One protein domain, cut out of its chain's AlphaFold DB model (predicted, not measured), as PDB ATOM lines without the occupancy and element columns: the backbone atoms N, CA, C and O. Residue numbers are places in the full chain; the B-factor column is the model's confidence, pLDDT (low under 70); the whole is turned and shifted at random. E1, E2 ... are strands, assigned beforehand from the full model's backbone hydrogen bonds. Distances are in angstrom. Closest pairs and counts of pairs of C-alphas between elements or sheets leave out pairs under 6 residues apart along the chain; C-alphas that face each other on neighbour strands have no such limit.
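This is residues 450 to 534 of the 537 residues of an uncharacterized protein of Flavonifractor plautii 1_3_50AFAA (UniProt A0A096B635). This is a sandwich of two four-stranded sheets, E1 E8 E3 E4 and E2 E7 E6 E5, face to face with their strands at 22 degrees. The beginning of E1 and the end of E8 run side by side past the second sheet and make one end of the long axis; the turn between E5 and E6 makes the other, and the loop round Ala 481 reaches out from the body. The printed part has 85 residues, with no named helix and eight named strands in the order E1 to E8; both sheets are antiparallel, and the class is all strand. The whole is compact, with a radius of gyration of the C-alphas of 12.7 A, and elongated, spanning 40 by 25 by 16 A.

E1, residues 451 to 459, is an edge strand and the antiparallel neighbour of E8, residues 526 to 533; N 455 and O 530 are 2.9 A apart, within hydrogen-bond range. A tight link leads from E1 to E2, residues 462 to 464, in the other sheet. E3, residues 471 to 476, is the antiparallel neighbour of E8, with N 475 and O 527 at 2.8 A. E3 forms a hairpin with E4, residues 487 to 490, with N 474 and O 488 at 2.9 A. E5, residues 495 to 499, E6, residues 505 to 510, and E7, residues 515 to 519, form a meander, each strand the antiparallel neighbour of the one before; N 498 and O 506 are 2.8 A apart, and so are N 509 and O 517. E2 is the antiparallel neighbour of E7, with N 463 and O 516 at 2.9 A. Between the sheets, E4 and E5 have 6 pairs of C-alphas within 8 A, the closest being those of Phe 487 and Ile 498 at 6.5 A. E1 and E5 are apart.

E1 begins at C-alpha 451 (14.088, -22.865, -44.092) and is 23.4 A long. E3 measures 17.3 A and E6 16.6 A. E6 ends at C-alpha 510 (0.982, -38.593, -45.662). E8 is 23.1 A long and ends at C-alpha 533 (9.053, -23.247, -45.559).

The two C-alphas farthest apart, those of Thr 450 and Asn 502, are 41.0 A apart. The first and last printed C-alphas are 6.2 A apart. Both sheets are strongly twisted. The printed part has no cut and no long link. The mean pLDDT of the printed part is 73.7; it is under 70 at residues 450 to 455, 477 to 486, 500 to 504, 520 to 523 and 533 to 534.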
ATOM      1  N   THR A 450      14.124 -18.075 -45.362       51.28
ATOM      2  CA  THR A 450      14.882 -19.152 -44.689       51.28
ATOM      3  C   THR A 450      14.036 -20.412 -44.463       51.28
ATOM      4  O   THR A 450      12.842 -20.335 -44.188       51.28
ATOM      5  N   LEU A 451      14.674 -21.586 -44.513       53.19
ATOM      6  CA  LEU A 451      14.088 -22.865 -44.092       53.19
ATOM      7  C   LEU A 451      13.753 -22.820 -42.586       53.19
ATOM      8  O   LEU A 451      14.661 -22.713 -41.765       53.19
ATOM      9  N   GLU A 452      12.470 -22.911 -42.223       58.44
ATOM     10  CA  GLU A 452      12.021 -22.902 -40.816       58.44
ATOM     11  C   GLU A 452      12.239 -24.255 -40.123       58.44
ATOM     12  O   GLU A 452      12.376 -24.322 -38.902       58.44
ATOM     13  N   GLY A 453      12.301 -25.345 -40.891       59.69
ATOM     14  CA  GLY A 453      12.554 -26.676 -40.351       59.69
ATOM     15  C   GLY A 453      12.828 -27.720 -41.426       59.69
ATOM     16  O   GLY A 453      12.208 -27.722 -42.489       59.69
ATOM     17  N   ALA A 454      13.746 -28.642 -41.136       64.94
ATOM     18  CA  ALA A 454      14.028 -29.815 -41.957       64.94
ATOM     19  C   ALA A 454      14.121 -31.061 -41.072       64.94
ATOM     20  O   ALA A 454      14.728 -31.027 -40.001       64.94
ATOM     21  N   ALA A 455      13.530 -32.165 -41.523       66.06
ATOM     22  CA  ALA A 455      13.622 -33.460 -40.865       66.06
ATOM     23  C   ALA A 455      13.928 -34.553 -41.890       66.06
ATOM     24  O   ALA A 455      13.329 -34.600 -42.965       66.06
ATOM     25  N   VAL A 456      14.859 -35.439 -41.541       75.75
ATOM     26  CA  VAL A 456      15.244 -36.604 -42.343       75.75
ATOM     27  C   VAL A 456      15.269 -37.818 -41.429       75.75
ATOM     28  O   VAL A 456      15.714 -37.730 -40.285       75.75
ATOM     29  N   GLY A 457      14.808 -38.960 -41.924       75.06
ATOM     30  CA  GLY A 457      14.846 -40.206 -41.168       75.06
ATOM     31  C   GLY A 457      14.409 -41.400 -42.000       75.06
ATOM     32  O   GLY A 457      14.204 -41.285 -43.207       75.06
ATOM     33  N   ALA A 458      14.251 -42.547 -41.345       82.12
ATOM     34  CA  ALA A 458      13.816 -43.785 -41.976       82.12
ATOM     35  C   ALA A 458      12.622 -44.399 -41.237       82.12
ATOM     36  O   ALA A 458      12.477 -44.221 -40.027       82.12
ATOM     37  N   PHE A 459      11.772 -45.128 -41.957       83.69
ATOM     38  CA  PHE A 459      10.599 -45.802 -41.409       83.69
ATOM     39  C   PHE A 459      10.234 -47.051 -42.215       83.69
ATOM     40  O   PHE A 459      10.538 -47.158 -43.400       83.69
ATOM     41  N   THR A 460       9.584 -48.018 -41.574       80.75
ATOM     42  CA  THR A 460       9.135 -49.266 -42.219       80.75
ATOM     43  C   THR A 460       7.622 -49.300 -42.396       80.75
ATOM     44  O   THR A 460       7.141 -49.594 -43.485       80.75
ATOM     45  N   SER A 461       6.878 -48.943 -41.346       82.69
ATOM     46  CA  SER A 461       5.408 -48.937 -41.358       82.69
ATOM     47  C   SER A 461       4.839 -47.532 -41.207       82.69
ATOM     48  O   SER A 461       3.920 -47.160 -41.926       82.69
ATOM     49  N   SER A 462       5.383 -46.724 -40.300       88.50
ATOM     50  CA  SER A 462       4.952 -45.339 -40.108       88.50
ATOM     51  C   SER A 462       6.018 -44.504 -39.407       88.50
ATOM     52  O   SER A 462       6.937 -45.047 -38.790       88.50
ATOM     53  N   VAL A 463       5.895 -43.182 -39.512       90.81
ATOM     54  CA  VAL A 463       6.698 -42.212 -38.763       90.81
ATOM     55  C   VAL A 463       5.884 -40.964 -38.444       90.81
ATOM     56  O   VAL A 463       5.105 -40.493 -39.274       90.81
ATOM     57  N   THR A 464       6.100 -40.425 -37.244       92.31
ATOM     58  CA  THR A 464       5.628 -39.098 -36.843       92.31
ATOM     59  C   THR A 464       6.763 -38.090 -37.012       92.31
ATOM     60  O   THR A 464       7.846 -38.248 -36.452       92.31
ATOM     61  N   LEU A 465       6.510 -37.068 -37.815       85.81
ATOM     62  CA  LEU A 465       7.391 -35.959 -38.126       85.81
ATOM     63  C   LEU A 465       7.393 -34.937 -36.977       85.81
ATOM     64  O   LEU A 465       6.366 -34.745 -36.324       85.81
ATOM     65  N   PRO A 466       8.519 -34.244 -36.746       77.50
ATOM     66  CA  PRO A 466       8.661 -33.295 -35.639       77.50
ATOM     67  C   PRO A 466       7.868 -31.989 -35.822       77.50
ATOM     68  O   PRO A 466       7.727 -31.220 -34.877       77.50
ATOM     69  N   PHE A 467       7.357 -31.727 -37.025       79.75
ATOM     70  CA  PHE A 467       6.536 -30.570 -37.378       79.75
ATOM     71  C   PHE A 467       5.592 -30.941 -38.525       79.75
ATOM     72  O   PHE A 467       5.796 -31.962 -39.183       79.75
ATOM     73  N   THR A 468       4.574 -30.114 -38.778       84.06
ATOM     74  CA  THR A 468       3.729 -30.216 -39.979       84.06
ATOM     75  C   THR A 468       4.497 -29.648 -41.176       84.06
ATOM     76  O   THR A 468       4.660 -28.426 -41.246       84.06
ATOM     77  N   PRO A 469       5.018 -30.488 -42.089       80.62
ATOM     78  CA  PRO A 469       5.801 -30.026 -43.225       80.62
ATOM     79  C   PRO A 469       4.895 -29.445 -44.310       80.62
ATOM     80  O   PRO A 469       3.720 -29.792 -44.412       80.62
ATOM     81  N   ASP A 470       5.468 -28.603 -45.158       73.06
ATOM     82  CA  ASP A 470       4.810 -28.108 -46.370       73.06
ATOM     83  C   ASP A 470       5.097 -29.021 -47.572       73.06
ATOM     84  O   ASP A 470       4.322 -29.058 -48.527       73.06
ATOM     85  N   ALA A 471       6.190 -29.790 -47.513       75.56
ATOM     86  CA  ALA A 471       6.536 -30.786 -48.520       75.56
ATOM     87  C   ALA A 471       7.229 -32.013 -47.908       75.56
ATOM     88  O   ALA A 471       8.057 -31.897 -46.997       75.56
ATOM     89  N   VAL A 472       6.897 -33.200 -48.430       77.88
ATOM     90  CA  VAL A 472       7.441 -34.490 -47.986       77.88
ATOM     91  C   VAL A 472       7.836 -35.340 -49.187       77.88
ATOM     92  O   VAL A 472       7.018 -35.592 -50.073       77.88
ATOM     93  N   TRP A 473       9.061 -35.857 -49.172       80.81
ATOM     94  CA  TRP A 473       9.542 -36.872 -50.106       80.81
ATOM     95  C   TRP A 473       9.859 -38.163 -49.378       80.81
ATOM     96  O   TRP A 473      10.396 -38.149 -48.272       80.81
ATOM     97  N   VAL A 474       9.564 -39.282 -50.033       80.56
ATOM     98  CA  VAL A 474       9.913 -40.619 -49.565       80.56
ATOM     99  C   VAL A 474      10.698 -41.350 -50.643       80.56
ATOM    100  O   VAL A 474      10.342 -41.307 -51.819       80.56
ATOM    101  N   ILE A 475      11.777 -42.013 -50.235       78.69
ATOM    102  CA  ILE A 475      12.757 -42.662 -51.103       78.69
ATOM    103  C   ILE A 475      12.958 -44.101 -50.623       78.69
ATOM    104  O   ILE A 475      13.181 -44.339 -49.435       78.69
ATOM    105  N   TYR A 476      12.922 -45.066 -51.540       74.31
ATOM    106  CA  TYR A 476      13.295 -46.449 -51.241       74.31
ATOM    107  C   TYR A 476      14.806 -46.640 -51.423       74.31
ATOM    108  O   TYR A 476      15.318 -46.496 -52.532       74.31
ATOM    109  N   GLY A 477      15.530 -46.928 -50.337       61.94
ATOM    110  CA  GLY A 477      16.988 -47.061 -50.352       61.94
ATOM    111  C   GLY A 477      17.429 -48.504 -50.153       61.94
ATOM    112  O   GLY A 477      17.382 -48.981 -49.026       61.94
ATOM    113  N   GLY A 478      17.888 -49.162 -51.220       54.31
ATOM    114  CA  GLY A 478      18.609 -50.432 -51.140       54.31
ATOM    115  C   GLY A 478      19.814 -50.468 -52.067       54.31
ATOM    116  O   GLY A 478      19.748 -49.998 -53.200       54.31
ATOM    117  N   GLU A 479      20.937 -50.970 -51.548       46.94
ATOM    118  CA  GLU A 479      22.229 -51.028 -52.235       46.94
ATOM    119  C   GLU A 479      22.184 -51.943 -53.471       46.94
ATOM    120  O   GLU A 479      21.890 -53.133 -53.363       46.94
ATOM    121  N   GLY A 480      22.534 -51.394 -54.641       47.53
ATOM    122  CA  GLY A 480      22.865 -52.181 -55.833       47.53
ATOM    123  C   GLY A 480      22.463 -51.553 -57.173       47.53
ATOM    124  O   GLY A 480      21.335 -51.718 -57.618       47.53
ATOM    125  N   ALA A 481      23.454 -50.968 -57.856       38.78
ATOM    126  CA  ALA A 481      23.541 -50.690 -59.301       38.78
ATOM    127  C   ALA A 481      22.772 -49.487 -59.903       38.78
ATOM    128  O   ALA A 481      21.558 -49.509 -60.078       38.78
ATOM    129  N   ASN A 482      23.556 -48.492 -60.348       46.75
ATOM    130  CA  ASN A 482      23.424 -47.663 -61.566       46.75
ATOM    131  C   ASN A 482      22.043 -47.092 -61.970       46.75
ATOM    132  O   ASN A 482      21.872 -46.696 -63.122       46.75
ATOM    133  N   SER A 483      21.067 -47.010 -61.065       53.12
ATOM    134  CA  SER A 483      19.717 -46.507 -61.344       53.12
ATOM    135  C   SER A 483      19.225 -45.565 -60.244       53.12
ATOM    136  O   SER A 483      19.625 -45.674 -59.086       53.12
ATOM    137  N   ILE A 484      18.389 -44.595 -60.628       55.09
ATOM    138  CA  ILE A 484      17.795 -43.620 -59.704       55.09
ATOM    139  C   ILE A 484      16.861 -44.386 -58.752       55.09
ATOM    140  O   ILE A 484      15.970 -45.088 -59.242       55.09
ATOM    141  N   PRO A 485      17.038 -44.279 -57.420       63.06
ATOM    142  CA  PRO A 485      16.181 -44.977 -56.476       63.06
ATOM    143  C   PRO A 485      14.732 -44.499 -56.642       63.06
ATOM    144  O   PRO A 485      14.505 -43.298 -56.802       63.06
ATOM    145  N   PRO A 486      13.738 -45.398 -56.594       68.81
ATOM    146  CA  PRO A 486      12.336 -45.011 -56.650       68.81
ATOM    147  C   PRO A 486      12.005 -44.036 -55.516       68.81
ATOM    148  O   PRO A 486      12.220 -44.337 -54.338       68.81
ATOM    149  N   PHE A 487      11.474 -42.870 -55.873       71.19
ATOM    150  CA  PHE A 487      11.051 -41.842 -54.929       71.19
ATOM    151  C   PHE A 487       9.654 -41.329 -55.275       71.19
ATOM    152  O   PHE A 487       9.217 -41.399 -56.424       71.19
ATOM    153  N   ALA A 488       8.953 -40.802 -54.275       73.81
ATOM    154  CA  ALA A 488       7.672 -40.138 -54.448       73.81
ATOM    155  C   ALA A 488       7.607 -38.885 -53.576       73.81
ATOM    156  O   ALA A 488       7.953 -38.922 -52.394       73.81
ATOM    157  N   MET A 489       7.120 -37.788 -54.155       79.69
ATOM    158  CA  MET A 489       6.605 -36.670 -53.371       79.69
ATOM    159  C   MET A 489       5.208 -37.042 -52.875       79.69
ATOM    160  O   MET A 489       4.390 -37.551 -53.646       79.69
ATOM    161  N   LEU A 490       4.939 -36.823 -51.592       77.62
ATOM    162  CA  LEU A 490       3.649 -37.144 -50.999       77.62
ATOM    163  C   LEU A 490       2.729 -35.928 -51.044       77.62
ATOM    164  O   LEU A 490       3.094 -34.843 -50.600       77.62
ATOM    165  N   TYR A 491       1.504 -36.148 -51.515       76.12
ATOM    166  CA  TYR A 491       0.419 -35.185 -51.377       76.12
ATOM    167  C   TYR A 491      -0.445 -35.551 -50.159       76.12
ATOM    168  O   TYR A 491      -0.657 -36.744 -49.901       76.12
ATOM    169  N   PRO A 492      -0.970 -34.560 -49.415       78.00
ATOM    170  CA  PRO A 492      -1.849 -34.797 -48.276       78.00
ATOM    171  C   PRO A 492      -3.005 -35.739 -48.614       78.00
ATOM    172  O   PRO A 492      -3.787 -35.483 -49.527       78.00
ATOM    173  N   LYS A 493      -3.128 -36.827 -47.851       78.94
ATOM    174  CA  LYS A 493      -4.170 -37.861 -47.964       78.94
ATOM    175  C   LYS A 493      -4.203 -38.588 -49.314       78.94
ATOM    176  O   LYS A 493      -5.155 -39.318 -49.589       78.94
ATOM    177  N   VAL A 494      -3.160 -38.451 -50.130       79.12
ATOM    178  CA  VAL A 494      -3.000 -39.186 -51.386       79.12
ATOM    179  C   VAL A 494      -2.072 -40.372 -51.162       79.12
ATOM    180  O   VAL A 494      -1.044 -40.274 -50.490       79.12
ATOM    181  N   ARG A 495      -2.445 -41.518 -51.732       81.75
ATOM    182  CA  ARG A 495      -1.642 -42.739 -51.696       81.75
ATOM    183  C   ARG A 495      -0.668 -42.748 -52.872       81.75
ATOM    184  O   ARG A 495      -1.095 -42.851 -54.016       81.75
ATOM    185  N   ALA A 496       0.625 -42.685 -52.581       80.69
ATOM    186  CA  ALA A 496       1.700 -42.834 -53.551       80.69
ATOM    187  C   ALA A 496       2.169 -44.292 -53.611       80.69
ATOM    188  O   ALA A 496       2.358 -44.930 -52.576       80.69
ATOM    189  N   GLN A 497       2.374 -44.819 -54.815       82.19
ATOM    190  CA  GLN A 497       2.966 -46.138 -55.025       82.19
ATOM    191  C   GLN A 497       4.460 -45.987 -55.314       82.19
ATOM    192  O   GLN A 497       4.845 -45.307 -56.261       82.19
ATOM    193  N   ILE A 498       5.298 -46.652 -54.524       76.75
ATOM    194  CA  ILE A 498       6.750 -46.680 -54.694       76.75
ATOM    195  C   ILE A 498       7.144 -48.094 -55.111       76.75
ATOM    196  O   ILE A 498       6.930 -49.054 -54.368       76.75
ATOM    197  N   SER A 499       7.691 -48.240 -56.317       71.62
ATOM    198  CA  SER A 499       8.221 -49.524 -56.787       71.62
ATOM    199  C   SER A 499       9.457 -49.904 -55.973       71.62
ATOM    200  O   SER A 499      10.305 -49.057 -55.725       71.62
ATOM    201  N   THR A 500       9.585 -51.164 -55.561       67.94
ATOM    202  CA  THR A 500      10.752 -51.656 -54.799       67.94
ATOM    203  C   THR A 500      11.557 -52.708 -55.570       67.94
ATOM    204  O   THR A 500      12.351 -53.430 -54.977       67.94
ATOM    205  N   GLY A 501      11.316 -52.846 -56.880       63.03
ATOM    206  CA  GLY A 501      11.881 -53.918 -57.711       63.03
ATOM    207  C   GLY A 501      11.158 -55.270 -57.555       63.03
ATOM    208  O   GLY A 501      10.347 -55.459 -56.647       63.03
ATOM    209  N   ASN A 502      11.417 -56.211 -58.476       60.56
ATOM    210  CA  ASN A 502      10.830 -57.568 -58.513       60.56
ATOM    211  C   ASN A 502       9.290 -57.615 -58.363       60.56
ATOM    212  O   ASN A 502       8.764 -58.411 -57.583       60.56
ATOM    213  N   ASN A 503       8.559 -56.754 -59.088       60.12
ATOM    214  CA  ASN A 503       7.088 -56.640 -59.040       60.12
ATOM    215  C   ASN A 503       6.496 -56.375 -57.640       60.12
ATOM    216  O   ASN A 503       5.322 -56.652 -57.395       60.12
ATOM    217  N   ARG A 504       7.283 -55.820 -56.713       66.00
ATOM    218  CA  ARG A 504       6.800 -55.373 -55.402       66.00
ATOM    219  C   ARG A 504       6.649 -53.854 -55.379       66.00
ATOM    220  O   ARG A 504       7.421 -53.121 -55.997       66.00
ATOM    221  N   SER A 505       5.629 -53.374 -54.676       71.19
ATOM    222  CA  SER A 505       5.405 -51.949 -54.445       71.19
ATOM    223  C   SER A 505       4.999 -51.700 -53.003       71.19
ATOM    224  O   SER A 505       4.320 -52.525 -52.393       71.19
ATOM    225  N   GLN A 506       5.398 -50.544 -52.491       77.75
ATOM    226  CA  GLN A 506       4.929 -50.005 -51.225       77.75
ATOM    227  C   GLN A 506       3.957 -48.868 -51.490       77.75
ATOM    228  O   GLN A 506       4.146 -48.092 -52.427       77.75
ATOM    229  N   TYR A 507       2.929 -48.761 -50.660       84.50
ATOM    230  CA  TYR A 507       1.966 -47.675 -50.752       84.50
ATOM    231  C   TYR A 507       2.113 -46.761 -49.554       84.50
ATOM    232  O   TYR A 507       1.826 -47.177 -48.432       84.50
ATOM    233  N   VAL A 508       2.530 -45.526 -49.812       87.00
ATOM    234  CA  VAL A 508       2.828 -44.522 -48.795       87.00
ATOM    235  C   VAL A 508       1.788 -43.411 -48.837       87.00
ATOM    236  O   VAL A 508       1.398 -42.945 -49.904       87.00
ATOM    237  N   THR A 509       1.329 -42.982 -47.669       88.50
ATOM    238  CA  THR A 509       0.364 -41.895 -47.480       88.50
ATOM    239  C   THR A 509       0.876 -40.943 -46.411       88.50
ATOM    240  O   THR A 509       1.269 -41.398 -45.336       88.50
ATOM    241  N   TRP A 510       0.808 -39.641 -46.671       90.62
ATOM    242  CA  TRP A 510       0.982 -38.593 -45.662       90.62
ATOM    243  C   TRP A 510      -0.391 -38.037 -45.271       90.62
ATOM    244  O   TRP A 510      -1.225 -37.809 -46.143       90.62
ATOM    245  N   ASP A 511      -0.662 -37.831 -43.984       85.19
ATOM    246  CA  ASP A 511      -1.962 -37.340 -43.496       85.19
ATOM    247  C   ASP A 511      -2.220 -35.844 -43.768       85.19
ATOM    248  O   ASP A 511      -3.341 -35.365 -43.569       85.19
ATOM    249  N   GLY A 512      -1.211 -35.122 -44.268       83.00
ATOM    250  CA  GLY A 512      -1.235 -33.665 -44.417       83.00
ATOM    251  C   GLY A 512      -0.874 -32.913 -43.136       83.00
ATOM    252  O   GLY A 512      -1.005 -31.696 -43.084       83.00
ATOM    253  N   SER A 513      -0.464 -33.636 -42.095       87.88
ATOM    254  CA  SER A 513      -0.008 -33.115 -40.815       87.88
ATOM    255  C   SER A 513       1.342 -33.748 -40.480       87.88
ATOM    256  O   SER A 513       2.295 -33.581 -41.232       87.88
ATOM    257  N   THR A 514       1.473 -34.479 -39.381       90.38
ATOM    258  CA  THR A 514       2.757 -34.993 -38.915       90.38
ATOM    259  C   THR A 514       2.963 -36.473 -39.201       90.38
ATOM    260  O   THR A 514       4.005 -36.975 -38.815       90.38
ATOM    261  N   ASN A 515       2.048 -37.221 -39.830       91.75
ATOM    262  CA  ASN A 515       2.213 -38.681 -39.933       91.75
ATOM    263  C   ASN A 515       2.328 -39.194 -41.363       91.75
ATOM    264  O   ASN A 515       1.472 -38.947 -42.216       91.75
ATOM    265  N   ILE A 516       3.352 -40.018 -41.584       90.19
ATOM    266  CA  ILE A 516       3.527 -40.814 -42.797       90.19
ATOM    267  C   ILE A 516       3.258 -42.276 -42.451       90.19
ATOM    268  O   ILE A 516       3.773 -42.789 -41.460       90.19
ATOM    269  N   ASN A 517       2.474 -42.956 -43.282       88.94
ATOM    270  CA  ASN A 517       2.174 -44.380 -43.160       88.94
ATOM    271  C   ASN A 517       2.507 -45.103 -44.469       88.94
ATOM    272  O   ASN A 517       2.249 -44.570 -45.545       88.94
ATOM    273  N   SER A 518       3.043 -46.318 -44.376       86.06
ATOM    274  CA  SER A 518       3.322 -47.236 -45.481       86.06
ATOM    275  C   SER A 518       2.580 -48.555 -45.274       86.06
ATOM    276  O   SER A 518       2.446 -49.050 -44.153       86.06
ATOM    277  N   THR A 519       2.101 -49.141 -46.367       78.75
ATOM    278  CA  THR A 519       1.495 -50.476 -46.393       78.75
ATOM    279  C   THR A 519       2.178 -51.354 -47.445       78.75
ATOM    280  O   THR A 519       2.478 -50.900 -48.552       78.75
ATOM    281  N   GLY A 520       2.419 -52.620 -47.086       66.50
ATOM    282  CA  GLY A 520       3.242 -53.576 -47.843       66.50
ATOM    283  C   GLY A 520       4.483 -53.975 -47.038       66.50
ATOM    284  O   GLY A 520       5.092 -53.119 -46.419       66.50
ATOM    285  N   ASN A 521       4.823 -55.269 -46.982       61.34
ATOM    286  CA  ASN A 521       5.898 -55.798 -46.126       61.34
ATOM    287  C   ASN A 521       7.278 -55.469 -46.738       61.34
ATOM    288  O   ASN A 521       7.650 -56.099 -47.738       61.34
ATOM    289  N   PRO A 522       8.015 -54.466 -46.229       59.53
ATOM    290  CA  PRO A 522       9.169 -53.946 -46.934       59.53
ATOM    291  C   PRO A 522      10.406 -54.794 -46.628       59.53
ATOM    292  O   PRO A 522      10.664 -55.153 -45.484       59.53
ATOM    293  N   ALA A 523      11.207 -55.098 -47.650       59.94
ATOM    294  CA  ALA A 523      12.493 -55.765 -47.437       59.94
ATOM    295  C   ALA A 523      13.515 -54.848 -46.730       59.94
ATOM    296  O   ALA A 523      14.462 -55.354 -46.135       59.94
ATOM    297  N   GLN A 524      13.332 -53.519 -46.810       70.12
ATOM    298  CA  GLN A 524      14.220 -52.485 -46.258       70.12
ATOM    299  C   GLN A 524      13.443 -51.196 -45.907       70.12
ATOM    300  O   GLN A 524      12.375 -50.976 -46.488       70.12
ATOM    301  N   PRO A 525      13.948 -50.342 -44.993       75.44
ATOM    302  CA  PRO A 525      13.297 -49.088 -44.609       75.44
ATOM    303  C   PRO A 525      13.148 -48.094 -45.774       75.44
ATOM    304  O   PRO A 525      14.004 -48.005 -46.652       75.44
ATOM    305  N   LEU A 526      12.074 -47.307 -45.750       80.25
ATOM    306  CA  LEU A 526      11.912 -46.107 -46.565       80.25
ATOM    307  C   LEU A 526      12.583 -44.925 -45.866       80.25
ATOM    308  O   LEU A 526      12.398 -44.738 -44.666       80.25
ATOM    309  N   ASN A 527      13.308 -44.100 -46.611       80.88
ATOM    310  CA  ASN A 527      13.845 -42.835 -46.117       80.88
ATOM    311  C   ASN A 527      12.867 -41.703 -46.431       80.88
ATOM    312  O   ASN A 527      12.210 -41.734 -47.470       80.88
ATOM    313  N   TYR A 528      12.782 -40.693 -45.569       80.75
ATOM    314  CA  TYR A 528      11.977 -39.500 -45.812       80.75
ATOM    315  C   TYR A 528      12.788 -38.218 -45.662       80.75
ATOM    316  O   TYR A 528      13.739 -38.156 -44.883       80.75
ATOM    317  N   VAL A 529      12.352 -37.188 -46.385       78.75
ATOM    318  CA  VAL A 529      12.764 -35.793 -46.219       78.75
ATOM    319  C   VAL A 529      11.497 -34.958 -46.073       78.75
ATOM    320  O   VAL A 529      10.617 -35.027 -46.929       78.75
ATOM    321  N   ALA A 530      11.395 -34.187 -44.996       76.19
ATOM    322  CA  ALA A 530      10.270 -33.306 -44.708       76.19
ATOM    323  C   ALA A 530      10.779 -31.877 -44.493       76.19
ATOM    324  O   ALA A 530      11.708 -31.666 -43.710       76.19
ATOM    325  N   LEU A 531      10.181 -30.910 -45.190       75.25
ATOM    326  CA  LEU A 531      10.602 -29.508 -45.178       75.25
ATOM    327  C   LEU A 531       9.449 -28.600 -44.738       75.25
ATOM    328  O   LEU A 531       8.304 -28.799 -45.151       75.25
ATOM    329  N   LYS A 532       9.771 -27.600 -43.916       74.25
ATOM    330  CA  LYS A 532       8.903 -26.480 -43.542       74.25
ATOM    331  C   LYS A 532       9.476 -25.198 -44.139       74.25
ATOM    332  O   LYS A 532      10.619 -24.833 -43.846       74.25
ATOM    333  N   PHE A 533       8.691 -24.533 -44.974       67.81
ATOM    334  CA  PHE A 533       9.053 -23.247 -45.559       67.81
ATOM    335  C   PHE A 533       8.490 -22.126 -44.692       67.81
ATOM    336  O   PHE A 533       7.347 -22.210 -44.236       67.81
ATOM    337  N   GLY A 534       9.295 -21.089 -44.456       58.00
ATOM    338  CA  GLY A 534       8.824 -19.925 -43.723       58.00
ATOM    339  C   GLY A 534       7.802 -19.125 -44.506       58.00
ATOM    340  O   GLY A 534       7.874 -19.034 -45.732       58.00
TER     341      GLY A 534